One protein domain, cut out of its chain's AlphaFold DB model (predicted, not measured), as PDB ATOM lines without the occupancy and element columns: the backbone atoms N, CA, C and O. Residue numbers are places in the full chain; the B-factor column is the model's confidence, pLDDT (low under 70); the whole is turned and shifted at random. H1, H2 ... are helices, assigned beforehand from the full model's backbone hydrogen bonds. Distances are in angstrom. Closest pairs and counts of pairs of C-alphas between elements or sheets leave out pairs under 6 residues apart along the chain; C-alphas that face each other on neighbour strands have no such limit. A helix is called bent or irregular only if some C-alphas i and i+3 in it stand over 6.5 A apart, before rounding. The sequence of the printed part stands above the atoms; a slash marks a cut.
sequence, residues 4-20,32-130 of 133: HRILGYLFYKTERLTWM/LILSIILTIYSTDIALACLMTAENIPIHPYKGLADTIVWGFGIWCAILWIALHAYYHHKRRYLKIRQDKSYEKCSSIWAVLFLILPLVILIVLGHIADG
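AT A GLANCE: This is residues 4 to 20 and 32 to 130 of the 133 residues of an uncharacterized protein of Bacteroides coprocola DSM 17136 (UniProt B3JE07). Three long helices make a slab, H2 in the middle with H3 and H5 on either side of it, and H1 crosses one end of it near the start of H2. There the end of H3, kinked near residue 92, and the short H4 fold round H1, while at the far end residues 55 to 60 stick out. The 116 printed residues hold five named helices, H1 to H5 in chain order, and no named strand; the class is all helix. The whole is loose, with a radius of gyration of the C-alphas of 17.7 A, and elongated, spanning 56 by 29 by 22 A.

HOW THE PARTS SIT: H1, residues 4 to 20, touches H2, residues 32 to 54, with residues 10 to 14 alone, at a steep tilt of 63 degrees; the closest C-alphas, of Phe 11 and Leu 34, are 7.3 A apart. H2 and H3, residues 61 to 99, form a helical hairpin, touching at a shallow tilt of 26 degrees, opposite ways, closest at the C-alphas of Ser 35 and Trp 80, 5.6 A. H4, residues 101 to 104, touches H1, closest at the C-alphas of Tyr 9 and Tyr 102, 5.3 A. H5, residues 108 to 128, touches H2 at a steep tilt of 38 degrees, the same way, closest at the C-alphas of Tyr 41 and Pro 117, 5.4 A. H3 and H5 are apart. Every O i to N i+4 pair is within hydrogen-bond range in H1 and H2, against 28 of 35 in H3 and 15 of 17 in H5; H4 is too short for such a pair.

IN THESE COORDINATES: H1 begins at C-alpha 4 (22.722, -21.792, 82.008) and is 24.5 A long; H2 is 32.4 A. H3, 50.4 A, is irregular, with C-alphas 90 and 93 8.6 A apart; H4 is 6.0 A. H5, 29.9 A, is only just irregular, with C-alphas 114 and 117 6.9 A apart, and ends at C-alpha 128 (48.562, -15.675, 105.449).

THE WHOLE: The farthest C-alphas, of His 59 and Gln 98, are 56.4 A apart. Residues 21 to 31 are not printed; C-alphas 20 and 32 are 16.5 A apart across this cut. Of the links printed whole, none is long. The pLDDT is under 70 in 29 residues, among them 52 to 65 and 100 to 107.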
ATOM      1  N   HIS A   4      22.620 -21.870  83.464       73.00
ATOM      2  CA  HIS A   4      22.722 -21.792  82.008       73.00
ATOM      3  C   HIS A   4      22.768 -20.349  81.476       73.00
ATOM      4  O   HIS A   4      23.591 -20.045  80.613       73.00
ATOM      5  N   ARG A   5      21.926 -19.447  82.004       74.06
ATOM      6  CA  ARG A   5      21.895 -18.031  81.598       74.06
ATOM      7  C   ARG A   5      23.129 -17.274  82.072       74.06
ATOM      8  O   ARG A   5      23.628 -16.432  81.333       74.06
ATOM      9  N   ILE A   6      23.626 -17.577  83.271       76.12
ATOM     10  CA  ILE A   6      24.843 -16.960  83.823       76.12
ATOM     11  C   ILE A   6      26.061 -17.369  82.989       76.12
ATOM     12  O   ILE A   6      26.803 -16.505  82.530       76.12
ATOM     13  N   LEU A   7      26.215 -18.668  82.716       76.31
ATOM     14  CA  LEU A   7      27.272 -19.202  81.855       76.31
ATOM     15  C   LEU A   7      27.185 -18.638  80.433       76.31
ATOM     16  O   LEU A   7      28.195 -18.204  79.890       76.31
ATOM     17  N   GLY A   8      25.985 -18.579  79.847       78.69
ATOM     18  CA  GLY A   8      25.774 -17.992  78.521       78.69
ATOM     19  C   GLY A   8      26.148 -16.508  78.458       78.69
ATOM     20  O   GLY A   8      26.805 -16.078  77.509       78.69
ATOM     21  N   TYR A   9      25.802 -15.740  79.493       80.00
ATOM     22  CA  TYR A   9      26.180 -14.332  79.605       80.00
ATOM     23  C   TYR A   9      27.693 -14.140  79.761       80.00
ATOM     24  O   TYR A   9      28.283 -13.324  79.051       80.00
ATOM     25  N   LEU A  10      28.326 -14.908  80.653       79.50
ATOM     26  CA  LEU A  10      29.776 -14.889  80.850       79.50
ATOM     27  C   LEU A  10      30.504 -15.265  79.557       79.50
ATOM     28  O   LEU A  10      31.412 -14.554  79.149       79.50
ATOM     29  N   PHE A  11      30.050 -16.306  78.854       81.88
ATOM     30  CA  PHE A  11      30.594 -16.687  77.552       81.88
ATOM     31  C   PHE A  11      30.517 -15.544  76.542       81.88
ATOM     32  O   PHE A  11      31.520 -15.214  75.917       81.88
ATOM     33  N   TYR A  12      29.353 -14.906  76.404       80.56
ATOM     34  CA  TYR A  12      29.182 -13.780  75.487       80.56
ATOM     35  C   TYR A  12      30.102 -12.600  75.838       80.56
ATOM     36  O   TYR A  12      30.740 -12.023  74.959       80.56
ATOM     37  N   LYS A  13      30.210 -12.241  77.123       81.69
ATOM     38  CA  LYS A  13      31.083 -11.146  77.570       81.69
ATOM     39  C   LYS A  13      32.561 -11.461  77.369       81.69
ATOM     40  O   LYS A  13      33.278 -10.607  76.854       81.69
ATOM     41  N   THR A  14      32.995 -12.668  77.711       79.75
ATOM     42  CA  THR A  14      34.369 -13.128  77.492       79.75
ATOM     43  C   THR A  14      34.697 -13.174  76.001       79.75
ATOM     44  O   THR A  14      35.764 -12.730  75.600       79.75
ATOM     45  N   GLU A  15      33.761 -13.612  75.158       79.62
ATOM     46  CA  GLU A  15      33.917 -13.588  73.701       79.62
ATOM     47  C   GLU A  15      34.004 -12.161  73.140       79.62
ATOM     48  O   GLU A  15      34.768 -11.892  72.216       79.62
ATOM     49  N   ARG A  16      33.241 -11.216  73.696       77.50
ATOM     50  CA  ARG A  16      33.343  -9.803  73.319       77.50
ATOM     51  C   ARG A  16      34.681  -9.196  73.750       77.50
ATOM     52  O   ARG A  16      35.210  -8.343  73.046       77.50
ATOM     53  N   LEU A  17      35.225  -9.634  74.881       76.94
ATOM     54  CA  LEU A  17      36.532  -9.203  75.370       76.94
ATOM     55  C   LEU A  17      37.668  -9.769  74.505       76.94
ATOM     56  O   LEU A  17      38.535  -9.009  74.088       76.94
ATOM     57  N   THR A  18      37.617 -11.048  74.120       76.56
ATOM     58  CA  THR A  18      38.576 -11.617  73.149       76.56
ATOM     59  C   THR A  18      38.480 -10.941  71.779       76.56
ATOM     60  O   THR A  18      39.491 -10.793  71.097       76.56
ATOM     61  N   TRP A  19      37.293 -10.447  71.407       72.88
ATOM     62  CA  TRP A  19      37.079  -9.579  70.242       72.88
ATOM     63  C   TRP A  19      37.876  -8.272  70.311       72.88
ATOM     64  O   TRP A  19      38.441  -7.855  69.309       72.88
ATOM     65  N   MET A  20      37.923  -7.629  71.480       74.62
ATOM     66  CA  MET A  20      38.692  -6.394  71.685       74.62
ATOM     67  C   MET A  20      40.202  -6.646  71.703       74.62
ATOM     68  O   MET A  20      40.971  -5.742  71.403       74.62
ATOM     69  N   LEU A  32      38.311 -21.557  77.326       81.88
ATOM     70  CA  LEU A  32      39.567 -21.612  78.077       81.88
ATOM     71  C   LEU A  32      39.628 -20.541  79.175       81.88
ATOM     72  O   LEU A  32      39.911 -20.867  80.321       81.88
ATOM     73  N   ILE A  33      39.280 -19.289  78.870       82.81
ATOM     74  CA  ILE A  33      39.246 -18.198  79.858       82.81
ATOM     75  C   ILE A  33      38.223 -18.502  80.959       82.81
ATOM     76  O   ILE A  33      38.519 -18.333  82.139       82.81
ATOM     77  N   LEU A  34      37.036 -19.001  80.602       83.12
ATOM     78  CA  LEU A  34      36.046 -19.423  81.598       83.12
ATOM     79  C   LEU A  34      36.546 -20.582  82.466       83.12
ATOM     80  O   LEU A  34      36.273 -20.603  83.664       83.12
ATOM     81  N   SER A  35      37.280 -21.525  81.875       82.81
ATOM     82  CA  SER A  35      37.874 -22.637  82.615       82.81
ATOM     83  C   SER A  35      38.935 -22.140  83.593       82.81
ATOM     84  O   SER A  35      38.928 -22.567  84.739       82.81
ATOM     85  N   ILE A  36      39.772 -21.175  83.195       83.12
ATOM     86  CA  ILE A  36      40.742 -20.518  84.087       83.12
ATOM     87  C   ILE A  36      40.030 -19.846  85.265       83.12
ATOM     88  O   ILE A  36      40.420 -20.063  86.407       83.12
ATOM     89  N   ILE A  37      38.961 -19.080  85.017       83.31
ATOM     90  CA  ILE A  37      38.192 -18.415  86.084       83.31
ATOM     91  C   ILE A  37      37.633 -19.442  87.082       83.31
ATOM     92  O   ILE A  37      37.732 -19.247  88.291       83.31
ATOM     93  N   LEU A  38      37.075 -20.554  86.596       83.75
ATOM     94  CA  LEU A  38      36.555 -21.627  87.453       83.75
ATOM     95  C   LEU A  38      37.661 -22.383  88.201       83.75
ATOM     96  O   LEU A  38      37.448 -22.818  89.334       83.75
ATOM     97  N   THR A  39      38.836 -22.533  87.589       85.31
ATOM     98  CA  THR A  39      40.019 -23.090  88.246       85.31
ATOM     99  C   THR A  39      40.452 -22.202  89.405       85.31
ATOM    100  O   THR A  39      40.617 -22.733  90.494       85.31
ATOM    101  N   ILE A  40      40.539 -20.879  89.217       83.31
ATOM    102  CA  ILE A  40      40.870 -19.926  90.294       83.31
ATOM    103  C   ILE A  40      39.875 -20.069  91.451       83.31
ATOM    104  O   ILE A  40      40.284 -20.304  92.578       83.31
ATOM    105  N   TYR A  41      38.575 -20.075  91.155       83.00
ATOM    106  CA  TYR A  41      37.537 -20.329  92.159       83.00
ATOM    107  C   TYR A  41      37.744 -21.618  92.952       83.00
ATOM    108  O   TYR A  41      37.513 -21.675  94.157       83.00
ATOM    109  N   SER A  42      38.130 -22.683  92.254       82.44
ATOM    110  CA  SER A  42      38.371 -23.970  92.889       82.44
ATOM    111  C   SER A  42      39.638 -23.905  93.753       82.44
ATOM    112  O   SER A  42      39.658 -24.511  94.823       82.44
ATOM    113  N   THR A  43      40.672 -23.176  93.312       82.81
ATOM    114  CA  THR A  43      41.902 -22.931  94.080       82.81
ATOM    115  C   THR A  43      41.579 -22.211  95.381       82.81
ATOM    116  O   THR A  43      42.062 -22.631  96.425       82.81
ATOM    117  N   ASP A  44      40.719 -21.193  95.345       79.94
ATOM    118  CA  ASP A  44      40.332 -20.420  96.530       79.94
ATOM    119  C   ASP A  44      39.652 -21.307  97.574       79.94
ATOM    120  O   ASP A  44      39.970 -21.244  98.759       79.94
ATOM    121  N   ILE A  45      38.749 -22.186  97.126       78.62
ATOM    122  CA  ILE A  45      38.071 -23.159  97.990       78.62
ATOM    123  C   ILE A  45      39.080 -24.161  98.561       78.62
ATOM    124  O   ILE A  45      39.044 -24.453  99.754       78.62
ATOM    125  N   ALA A  46      39.986 -24.687  97.732       79.69
ATOM    126  CA  ALA A  46      41.004 -25.635  98.173       79.69
ATOM    127  C   ALA A  46      41.963 -25.006  99.197       79.69
ATOM    128  O   ALA A  46      42.277 -25.635 100.206       79.69
ATOM    129  N   LEU A  47      42.373 -23.758  98.969       78.00
ATOM    130  CA  LEU A  47      43.250 -23.004  99.858       78.00
ATOM    131  C   LEU A  47      42.556 -22.672 101.181       78.00
ATOM    132  O   LEU A  47      43.136 -22.895 102.240       78.00
ATOM    133  N   ALA A  48      41.299 -22.221 101.141       76.38
ATOM    134  CA  ALA A  48      40.500 -22.000 102.344       76.38
ATOM    135  C   ALA A  48      40.355 -23.293 103.164       76.38
ATOM    136  O   ALA A  48      40.579 -23.285 104.373       76.38
ATOM    137  N   CYS A  49      40.055 -24.421 102.510       73.38
ATOM    138  CA  CYS A  49      40.001 -25.729 103.162       73.38
ATOM    139  C   CYS A  49      41.340 -26.102 103.817       73.38
ATOM    140  O   CYS A  49      41.346 -26.529 104.972       73.38
ATOM    141  N   LEU A  50      42.466 -25.909 103.125       74.38
ATOM    142  CA  LEU A  50      43.801 -26.175 103.673       74.38
ATOM    143  C   LEU A  50      44.096 -25.308 104.905       74.38
ATOM    144  O   LEU A  50      44.448 -25.857 105.946       74.38
ATOM    145  N   MET A  51      43.852 -23.996 104.839       71.62
ATOM    146  CA  MET A  51      44.048 -23.092 105.981       71.62
ATOM    147  C   MET A  51      43.165 -23.456 107.184       71.62
ATOM    148  O   MET A  51      43.607 -23.387 108.331       71.62
ATOM    149  N   THR A  52      41.913 -23.870 106.960       69.31
ATOM    150  CA  THR A  52      41.048 -24.328 108.064       69.31
ATOM    151  C   THR A  52      41.526 -25.639 108.678       69.31
ATOM    152  O   THR A  52      41.341 -25.853 109.874       69.31
ATOM    153  N   ALA A  53      42.156 -26.506 107.885       65.12
ATOM    154  CA  ALA A  53      42.661 -27.782 108.355       65.12
ATOM    155  C   ALA A  53      43.958 -27.609 109.167       65.12
ATOM    156  O   ALA A  53      44.073 -28.176 110.250       65.12
ATOM    157  N   GLU A  54      44.890 -26.755 108.738       61.12
ATOM    158  CA  GLU A  54      46.143 -26.487 109.471       61.12
ATOM    159  C   GLU A  54      45.925 -25.946 110.900       61.12
ATOM    160  O   GLU A  54      46.739 -26.199 111.786       61.12
ATOM    161  N   ASN A  55      44.790 -25.289 111.162       57.56
ATOM    162  CA  ASN A  55      44.405 -24.802 112.494       57.56
ATOM    163  C   ASN A  55      43.852 -25.891 113.439       57.56
ATOM    164  O   ASN A  55      43.545 -25.608 114.600       57.56
ATOM    165  N   ILE A  56      43.708 -27.134 112.974       56.44
ATOM    166  CA  ILE A  56      43.202 -28.262 113.763       56.44
ATOM    167  C   ILE A  56      44.380 -29.203 114.067       56.44
ATOM    168  O   ILE A  56      44.933 -29.793 113.137       56.44
ATOM    169  N   PRO A  57      44.765 -29.412 115.343       49.09
ATOM    170  CA  PRO A  57      45.941 -30.196 115.715       49.09
ATOM    171  C   PRO A  57      45.638 -31.698 115.624       49.09
ATOM    172  O   PRO A  57      45.471 -32.384 116.629       49.09
ATOM    173  N   ILE A  58      45.526 -32.230 114.410       53.12
ATOM    174  CA  ILE A  58      45.404 -33.668 114.160       53.12
ATOM    175  C   ILE A  58      46.626 -34.091 113.342       53.12
ATOM    176  O   ILE A  58      46.913 -33.564 112.280       53.12
ATOM    177  N   HIS A  59      47.405 -35.024 113.881       50.47
ATOM    178  CA  HIS A  59      48.791 -35.290 113.492       50.47
ATOM    179  C   HIS A  59      49.068 -36.088 112.173       50.47
ATOM    180  O   HIS A  59      50.219 -36.507 112.018       50.47
ATOM    181  N   PRO A  60      48.147 -36.318 111.194       52.78
ATOM    182  CA  PRO A  60      48.483 -36.947 109.916       52.78
ATOM    183  C   PRO A  60      48.338 -35.986 108.710       52.78
ATOM    184  O   PRO A  60      47.713 -36.332 107.712       52.78
ATOM    185  N   TYR A  61      48.914 -34.778 108.747       56.75
ATOM    186  CA  TYR A  61      48.772 -33.820 107.629       56.75
ATOM    187  C   TYR A  61      49.628 -34.118 106.392       56.75
ATOM    188  O   TYR A  61      49.287 -33.688 105.290       56.75
ATOM    189  N   LYS A  62      50.704 -34.905 106.525       54.69
ATOM    190  CA  LYS A  62      51.676 -35.088 105.431       54.69
ATOM    191  C   LYS A  62      51.123 -35.855 104.217       54.69
ATOM    192  O   LYS A  62      51.617 -35.656 103.119       54.69
ATOM    193  N   GLY A  63      50.098 -36.698 104.393       62.66
ATOM    194  CA  GLY A  63      49.425 -37.401 103.284       62.66
ATOM    195  C   GLY A  63      48.141 -36.721 102.792       62.66
ATOM    196  O   GLY A  63      47.721 -36.931 101.654       62.66
ATOM    197  N   LEU A  64      47.516 -35.892 103.633       67.62
ATOM    198  CA  LEU A  64      46.253 -35.221 103.322       67.62
ATOM    199  C   LEU A  64      46.467 -34.032 102.378       67.62
ATOM    200  O   LEU A  64      45.708 -33.882 101.425       67.62
ATOM    201  N   ALA A  65      47.535 -33.253 102.581       67.12
ATOM    202  CA  ALA A  65      47.909 -32.165 101.676       67.12
ATOM    203  C   ALA A  65      48.202 -32.682 100.255       67.12
ATOM    204  O   ALA A  65      47.628 -32.176  99.294       67.12
ATOM    205  N   ASP A  66      48.993 -33.753 100.128       71.50
ATOM    206  CA  ASP A  66      49.261 -34.399  98.835       71.50
ATOM    207  C   ASP A  66      47.968 -34.895  98.174       71.50
ATOM    208  O   ASP A  66      47.740 -34.664  96.987       71.50
ATOM    209  N   THR A  67      47.071 -35.519  98.943       75.94
ATOM    210  CA  THR A  67      45.781 -36.004  98.427       75.94
ATOM    211  C   THR A  67      44.890 -34.855  97.945       75.94
ATOM    212  O   THR A  67      44.250 -34.975  96.899       75.94
ATOM    213  N   ILE A  68      44.864 -33.728  98.665       75.06
ATOM    214  CA  ILE A  68      44.115 -32.527  98.273       75.06
ATOM    215  C   ILE A  68      44.697 -31.926  96.995       75.06
ATOM    216  O   ILE A  68      43.935 -31.629  96.080       75.06
ATOM    217  N   VAL A  69      46.022 -31.796  96.885       77.25
ATOM    218  CA  VAL A  69      46.685 -31.239  95.693       77.25
ATOM    219  C   VAL A  69      46.445 -32.121  94.462       77.25
ATOM    220  O   VAL A  69      46.055 -31.617  93.406       77.25
ATOM    221  N   TRP A  70      46.602 -33.440  94.588       79.12
ATOM    222  CA  TRP A  70      46.329 -34.377  93.494       79.12
ATOM    223  C   TRP A  70      44.849 -34.401  93.105       79.12
ATOM    224  O   TRP A  70      44.520 -34.318  91.919       79.12
ATOM    225  N   GLY A  71      43.947 -34.462  94.088       83.12
ATOM    226  CA  GLY A  71      42.502 -34.405  93.862       83.12
ATOM    227  C   GLY A  71      42.075 -33.099  93.193       83.12
ATOM    228  O   GLY A  71      41.264 -33.113  92.265       83.12
ATOM    229  N   PHE A  72      42.682 -31.983  93.592       83.06
ATOM    230  CA  PHE A  72      42.475 -30.670  92.996       83.06
ATOM    231  C   PHE A  72      42.915 -30.618  91.528       83.06
ATOM    232  O   PHE A  72      42.167 -30.133  90.676       83.06
ATOM    233  N   GLY A  73      44.087 -31.171  91.204       83.50
ATOM    234  CA  GLY A  73      44.569 -31.263  89.825       83.50
ATOM    235  C   GLY A  73      43.630 -32.075  88.928       83.50
ATOM    236  O   GLY A  73      43.272 -31.631  87.834       83.50
ATOM    237  N   ILE A  74      43.159 -33.229  89.414       85.62
ATOM    238  CA  ILE A  74      42.186 -34.073  88.699       85.62
ATOM    239  C   ILE A  74      40.863 -33.322  88.505       85.62
ATOM    240  O   ILE A  74      40.309 -33.317  87.405       85.62
ATOM    241  N   TRP A  75      40.375 -32.640  89.542       83.00
ATOM    242  CA  TRP A  75      39.159 -31.830  89.473       83.00
ATOM    243  C   TRP A  75      39.265 -30.715  88.426       83.00
ATOM    244  O   TRP A  75      38.360 -30.551  87.604       83.00
ATOM    245  N   CYS A  76      40.391 -30.002  88.380       84.56
ATOM    246  CA  CYS A  76      40.644 -28.966  87.378       84.56
ATOM    247  C   CYS A  76      40.641 -29.527  85.952       84.56
ATOM    248  O   CYS A  76      40.037 -28.927  85.061       84.56
ATOM    249  N   ALA A  77      41.257 -30.694  85.737       84.31
ATOM    250  CA  ALA A  77      41.256 -31.362  84.439       84.31
ATOM    251  C   ALA A  77      39.836 -31.771  84.005       84.31
ATOM    252  O   ALA A  77      39.448 -31.547  82.856       84.31
ATOM    253  N   ILE A  78      39.030 -32.312  84.927       87.50
ATOM    254  CA  ILE A  78      37.627 -32.664  84.669       87.50
ATOM    255  C   ILE A  78      36.814 -31.415  84.321       87.50
ATOM    256  O   ILE A  78      36.078 -31.431  83.334       87.50
ATOM    257  N   LEU A  79      36.963 -30.328  85.085       85.06
ATOM    258  CA  LEU A  79      36.286 -29.058  84.821       85.06
ATOM    259  C   LEU A  79      36.619 -28.522  83.428       85.06
ATOM    260  O   LEU A  79      35.708 -28.161  82.685       85.06
ATOM    261  N   TRP A  80      37.898 -28.523  83.052       84.25
ATOM    262  CA  TRP A  80      38.351 -28.102  81.727       84.25
ATOM    263  C   TRP A  80      37.689 -28.910  80.610       84.25
ATOM    264  O   TRP A  80      37.095 -28.336  79.691       84.25
ATOM    265  N   ILE A  81      37.741 -30.242  80.702       84.62
ATOM    266  CA  ILE A  81      37.155 -31.135  79.695       84.62
ATOM    267  C   ILE A  81      35.638 -30.946  79.636       84.62
ATOM    268  O   ILE A  81      35.079 -30.823  78.546       84.62
ATOM    269  N   ALA A  82      34.966 -30.878  80.785       85.31
ATOM    270  CA  ALA A  82      33.523 -30.709  80.866       85.31
ATOM    271  C   ALA A  82      33.067 -29.372  80.273       85.31
ATOM    272  O   ALA A  82      32.077 -29.341  79.543       85.31
ATOM    273  N   LEU A  83      33.789 -28.277  80.527       82.56
ATOM    274  CA  LEU A  83      33.436 -26.955  80.014       82.56
ATOM    275  C   LEU A  83      33.657 -26.857  78.502       82.56
ATOM    276  O   LEU A  83      32.779 -26.389  77.770       82.56
ATOM    277  N   HIS A  84      34.799 -27.354  78.018       81.56
ATOM    278  CA  HIS A  84      35.071 -27.442  76.586       81.56
ATOM    279  C   HIS A  84      34.038 -28.322  75.886       81.56
ATOM    280  O   HIS A  84      33.449 -27.898  74.888       81.56
ATOM    281  N   ALA A  85      33.746 -29.504  76.433       84.00
ATOM    282  CA  ALA A  85      32.703 -30.378  75.920       84.00
ATOM    283  C   ALA A  85      31.346 -29.670  75.933       84.00
ATOM    284  O   ALA A  85      30.664 -29.674  74.924       84.00
ATOM    285  N   TYR A  86      30.963 -28.993  77.011       82.69
ATOM    286  CA  TYR A  86      29.678 -28.307  77.128       82.69
ATOM    287  C   TYR A  86      29.468 -27.217  76.067       82.69
ATOM    288  O   TYR A  86      28.404 -27.157  75.442       82.69
ATOM    289  N   TYR A  87      30.469 -26.363  75.839       75.62
ATOM    290  CA  TYR A  87      30.362 -25.291  74.848       75.62
ATOM    291  C   TYR A  87      30.454 -25.820  73.416       75.62
ATOM    292  O   TYR A  87      29.731 -25.336  72.538       75.62
ATOM    293  N   HIS A  88      31.294 -26.827  73.174       77.19
ATOM    294  CA  HIS A  88      31.506 -27.391  71.843       77.19
ATOM    295  C   HIS A  88      30.411 -28.398  71.443       77.19
ATOM    296  O   HIS A  88      30.044 -28.506  70.268       77.19
ATOM    297  N   HIS A  89      29.815 -29.090  72.414       71.81
ATOM    298  CA  HIS A  89      28.725 -30.035  72.211       71.81
ATOM    299  C   HIS A  89      27.481 -29.315  71.682       71.81
ATOM    300  O   HIS A  89      27.038 -28.294  72.211       71.81
ATOM    301  N   LYS A  90      26.918 -29.840  70.585       67.25
ATOM    302  CA  LYS A  90      25.813 -29.224  69.821       67.25
ATOM    303  C   LYS A  90      26.069 -27.764  69.399       67.25
ATOM    304  O   LYS A  90      25.109 -27.050  69.108       67.25
ATOM    305  N   ARG A  91      27.336 -27.321  69.359       71.56
ATOM    306  CA  ARG A  91      27.755 -25.948  69.019       71.56
ATOM    307  C   ARG A  91      26.956 -24.879  69.778       71.56
ATOM    308  O   ARG A  91      26.494 -23.905  69.186       71.56
ATOM    309  N   ARG A  92      26.756 -25.058  71.092       69.06
ATOM    310  CA  ARG A  92      25.957 -24.137  71.927       69.06
ATOM    311  C   ARG A  92      26.434 -22.688  71.852       69.06
ATOM    312  O   ARG A  92      25.601 -21.788  71.899       69.06
ATOM    313  N   TYR A  93      27.732 -22.468  71.650       69.06
ATOM    314  CA  TYR A  93      28.284 -21.130  71.425       69.06
ATOM    315  C   TYR A  93      27.621 -20.391  70.245       69.06
ATOM    316  O   TYR A  93      27.381 -19.191  70.333       69.06
ATOM    317  N   LEU A  94      27.238 -21.091  69.166       71.19
ATOM    318  CA  LEU A  94      26.531 -20.483  68.031       71.19
ATOM    319  C   LEU A  94      25.116 -20.047  68.407       71.19
ATOM    320  O   LEU A  94      24.675 -18.981  67.986       71.19
ATOM    321  N   LYS A  95      24.420 -20.845  69.226       75.06
ATOM    322  CA  LYS A  95      23.078 -20.499  69.709       75.06
ATOM    323  C   LYS A  95      23.119 -19.264  70.606       75.06
ATOM    324  O   LYS A  95      22.310 -18.367  70.424       75.06
ATOM    325  N   ILE A  96      24.108 -19.177  71.498       69.56
ATOM    326  CA  ILE A  96      24.321 -18.006  72.364       69.56
ATOM    327  C   ILE A  96      24.581 -16.742  71.524       69.56
ATOM    328  O   ILE A  96      24.014 -15.690  71.819       69.56
ATOM    329  N   ARG A  97      25.371 -16.846  70.442       69.25
ATOM    330  CA  ARG A  97      25.601 -15.736  69.497       69.25
ATOM    331  C   ARG A  97      24.332 -15.292  68.765       69.25
ATOM    332  O   ARG A  97      24.158 -14.099  68.533       69.25
ATOM    333  N   GLN A  98      23.479 -16.235  68.368       73.19
ATOM    334  CA  GLN A  98      22.254 -15.947  67.617       73.19
ATOM    335  C   GLN A  98      21.152 -15.343  68.487       73.19
ATOM    336  O   GLN A  98      20.433 -14.464  68.021       73.19
ATOM    337  N   ASP A  99      21.036 -15.790  69.736       71.00
ATOM    338  CA  ASP A  99      19.940 -15.405  70.628       71.00
ATOM    339  C   ASP A  99      19.985 -13.901  70.968       71.00
ATOM    340  O   ASP A  99      18.943 -13.284  71.155       71.00
ATOM    341  N   LYS A 100      21.175 -13.266  71.017       67.25
ATOM    342  CA  LYS A 100      21.421 -11.851  71.426       67.25
ATOM    343  C   LYS A 100      20.766 -11.413  72.753       67.25
ATOM    344  O   LYS A 100      21.045 -10.326  73.250       67.25
ATOM    345  N   SER A 101      19.965 -12.264  73.384       64.25
ATOM    346  CA  SER A 101      19.262 -12.072  74.652       64.25
ATOM    347  C   SER A 101      20.220 -11.689  75.788       64.25
ATOM    348  O   SER A 101      19.891 -10.904  76.680       64.25
ATOM    349  N   TYR A 102      21.467 -12.154  75.689       63.59
ATOM    350  CA  TYR A 102      22.554 -11.872  76.624       63.59
ATOM    351  C   TYR A 102      23.165 -10.467  76.481       63.59
ATOM    352  O   TYR A 102      23.849 -10.019  77.395       63.59
ATOM    353  N   GLU A 103      22.895  -9.737  75.395       65.94
ATOM    354  CA  GLU A 103      23.374  -8.361  75.192       65.94
ATOM    355  C   GLU A 103      22.591  -7.347  76.045       65.94
ATOM    356  O   GLU A 103      23.149  -6.349  76.495       65.94
ATOM    357  N   LYS A 104      21.311  -7.635  76.329       63.88
ATOM    358  CA  LYS A 104      20.427  -6.797  77.162       63.88
ATOM    359  C   LYS A 104      20.445  -7.162  78.649       63.88
ATOM    360  O   LYS A 104      19.989  -6.380  79.478       63.88
ATOM    361  N   CYS A 105      20.948  -8.344  79.004       58.97
ATOM    362  CA  CYS A 105      21.041  -8.762  80.399       58.97
ATOM    363  C   CYS A 105      22.239  -8.079  81.076       58.97
ATOM    364  O   CYS A 105      23.347  -8.588  80.999       58.97
ATOM    365  N   SER A 106      22.044  -6.968  81.793       57.97
ATOM    366  CA  SER A 106      23.054  -6.504  82.757       57.97
ATOM    367  C   SER A 106      22.975  -7.370  84.012       57.97
ATOM    368  O   SER A 106      22.154  -7.149  84.902       57.97
ATOM    369  N   SER A 107      23.783  -8.425  84.055       68.62
ATOM    370  CA  SER A 107      23.867  -9.302  85.217       68.62
ATOM    371  C   SER A 107      24.950  -8.779  86.161       68.62
ATOM    372  O   SER A 107      26.116  -9.151  86.033       68.62
ATOM    373  N   ILE A 108      24.567  -7.927  87.120       74.88
ATOM    374  CA  ILE A 108      25.413  -7.555  88.277       74.88
ATOM    375  C   ILE A 108      26.004  -8.818  88.928       74.88
ATOM    376  O   ILE A 108      27.175  -8.850  89.290       74.88
ATOM    377  N   TRP A 109      25.225  -9.902  88.957       69.75
ATOM    378  CA  TRP A 109      25.640 -11.218  89.437       69.75
ATOM    379  C   TRP A 109      26.836 -11.817  88.696       69.75
ATOM    380  O   TRP A 109      27.642 -12.494  89.315       69.75
ATOM    381  N   ALA A 110      26.984 -11.578  87.392       71.38
ATOM    382  CA  ALA A 110      28.127 -12.082  86.630       71.38
ATOM    383  C   ALA A 110      29.403 -11.265  86.877       71.38
ATOM    384  O   ALA A 110      30.495 -11.820  86.837       71.38
ATOM    385  N   VAL A 111      29.268  -9.964  87.151       74.62
ATOM    386  CA  VAL A 111      30.395  -9.113  87.564       74.62
ATOM    387  C   VAL A 111      30.843  -9.489  88.973       74.62
ATOM    388  O   VAL A 111      32.029  -9.708  89.191       74.62
ATOM    389  N   LEU A 112      29.893  -9.655  89.900       78.75
ATOM    390  CA  LEU A 112      30.161 -10.202  91.232       78.75
ATOM    391  C   LEU A 112      30.854 -11.562  91.134       78.75
ATOM    392  O   LEU A 112      31.887 -11.749  91.759       78.75
ATOM    393  N   PHE A 113      30.350 -12.470  90.296       76.69
ATOM    394  CA  PHE A 113      30.974 -13.773  90.064       76.69
ATOM    395  C   PHE A 113      32.406 -13.662  89.512       76.69
ATOM    396  O   PHE A 113      33.253 -14.478  89.819       76.69
ATOM    397  N   LEU A 114      32.728 -12.650  88.709       75.38
ATOM    398  CA  LEU A 114      34.096 -12.465  88.211       75.38
ATOM    399  C   LEU A 114      35.061 -11.909  89.267       75.38
ATOM    400  O   LEU A 114      36.235 -12.261  89.260       75.38
ATOM    401  N   ILE A 115      34.581 -11.025  90.143       78.75
ATOM    402  CA  ILE A 115      35.416 -10.283  91.103       78.75
ATOM    403  C   ILE A 115      35.593 -11.048  92.418       78.75
ATOM    404  O   ILE A 115      36.647 -10.974  93.043       78.75
ATOM    405  N   LEU A 116      34.580 -11.804  92.832       81.06
ATOM    406  CA  LEU A 116      34.557 -12.529  94.100       81.06
ATOM    407  C   LEU A 116      35.766 -13.460  94.340       81.06
ATOM    408  O   LEU A 116      36.277 -13.407  95.457       81.06
ATOM    409  N   PRO A 117      36.290 -14.234  93.366       78.44
ATOM    410  CA  PRO A 117      37.458 -15.082  93.623       78.44
ATOM    411  C   PRO A 117      38.729 -14.250  93.872       78.44
ATOM    412  O   PRO A 117      39.490 -14.511  94.797       78.44
ATOM    413  N   LEU A 118      38.910 -13.143  93.139       77.56
ATOM    414  CA  LEU A 118      40.030 -12.221  93.368       77.56
ATOM    415  C   LEU A 118      39.987 -11.596  94.766       77.56
ATOM    416  O   LEU A 118      41.018 -11.486  95.422       77.56
ATOM    417  N   VAL A 119      38.799 -11.199  95.230       82.25
ATOM    418  CA  VAL A 119      38.630 -10.634  96.577       82.25
ATOM    419  C   VAL A 119      38.959 -11.675  97.646       82.25
ATOM    420  O   VAL A 119      39.644 -11.344  98.610       82.25
ATOM    421  N   ILE A 120      38.530 -12.930  97.468       82.00
ATOM    422  CA  ILE A 120      38.848 -14.018  98.402       82.00
ATOM    423  C   ILE A 120      40.359 -14.265  98.458       82.00
ATOM    424  O   ILE A 120      40.901 -14.357  99.555       82.00
ATOM    425  N   LEU A 121      41.050 -14.307  97.315       77.75
ATOM    426  CA  LEU A 121      42.508 -14.468  97.275       77.75
ATOM    427  C   LEU A 121      43.250 -13.355  98.004       77.75
ATOM    428  O   LEU A 121      44.178 -13.639  98.751       77.75
ATOM    429  N   ILE A 122      42.843 -12.101  97.799       82.25
ATOM    430  CA  ILE A 122      43.464 -10.953  98.468       82.25
ATOM    431  C   ILE A 122      43.287 -11.070  99.984       82.25
ATOM    432  O   ILE A 122      44.251 -10.923 100.729       82.25
ATOM    433  N   VAL A 123      42.075 -11.393 100.447       81.31
ATOM    434  CA  VAL A 123      41.795 -11.575 101.879       81.31
ATOM    435  C   VAL A 123      42.595 -12.745 102.458       81.31
ATOM    436  O   VAL A 123      43.194 -12.594 103.518       81.31
ATOM    437  N   LEU A 124      42.647 -13.890 101.768       75.75
ATOM    438  CA  LEU A 124      43.449 -15.042 102.194       75.75
ATOM    439  C   LEU A 124      44.946 -14.713 102.229       75.75
ATOM    440  O   LEU A 124      45.622 -15.135 103.161       75.75
ATOM    441  N   GLY A 125      45.450 -13.939 101.265       77.62
ATOM    442  CA  GLY A 125      46.829 -13.449 101.253       77.62
ATOM    443  C   GLY A 125      47.142 -12.597 102.482       77.62
ATOM    444  O   GLY A 125      48.093 -12.886 103.195       77.62
ATOM    445  N   HIS A 126      46.277 -11.633 102.810       79.25
ATOM    446  CA  HIS A 126      46.441 -10.815 104.017       79.25
ATOM    447  C   HIS A 126      46.381 -11.625 105.322       79.25
ATOM    448  O   HIS A 126      47.084 -11.297 106.277       79.25
ATOM    449  N   ILE A 127      45.555 -12.676 105.380       76.62
ATOM    450  CA  ILE A 127      45.509 -13.590 106.533       76.62
ATOM    451  C   ILE A 127      46.808 -14.402 106.627       76.62
ATOM    452  O   ILE A 127      47.347 -14.554 107.721       76.62
ATOM    453  N   ALA A 128      47.321 -14.902 105.500       70.38
ATOM    454  CA  ALA A 128      48.562 -15.675 105.449       70.38
ATOM    455  C   ALA A 128      49.796 -14.843 105.831       70.38
ATOM    456  O   ALA A 128      50.673 -15.347 106.529       70.38
ATOM    457  N   ASP A 129      49.837 -13.571 105.424       71.06
ATOM    458  CA  ASP A 129      50.924 -12.637 105.742       71.06
ATOM    459  C   ASP A 129      50.869 -12.124 107.197       71.06
ATOM    460  O   ASP A 129      51.773 -11.422 107.648       71.06
ATOM    461  N   GLY A 130      49.834 -12.493 107.961       61.88
ATOM    462  CA  GLY A 130      49.694 -12.133 109.372       61.88
ATOM    463  C   GLY A 130      49.339 -10.663 109.621       61.88
ATOM    464  O   GLY A 130      49.350 -10.234 110.769       61.88
TER     465      GLY A 130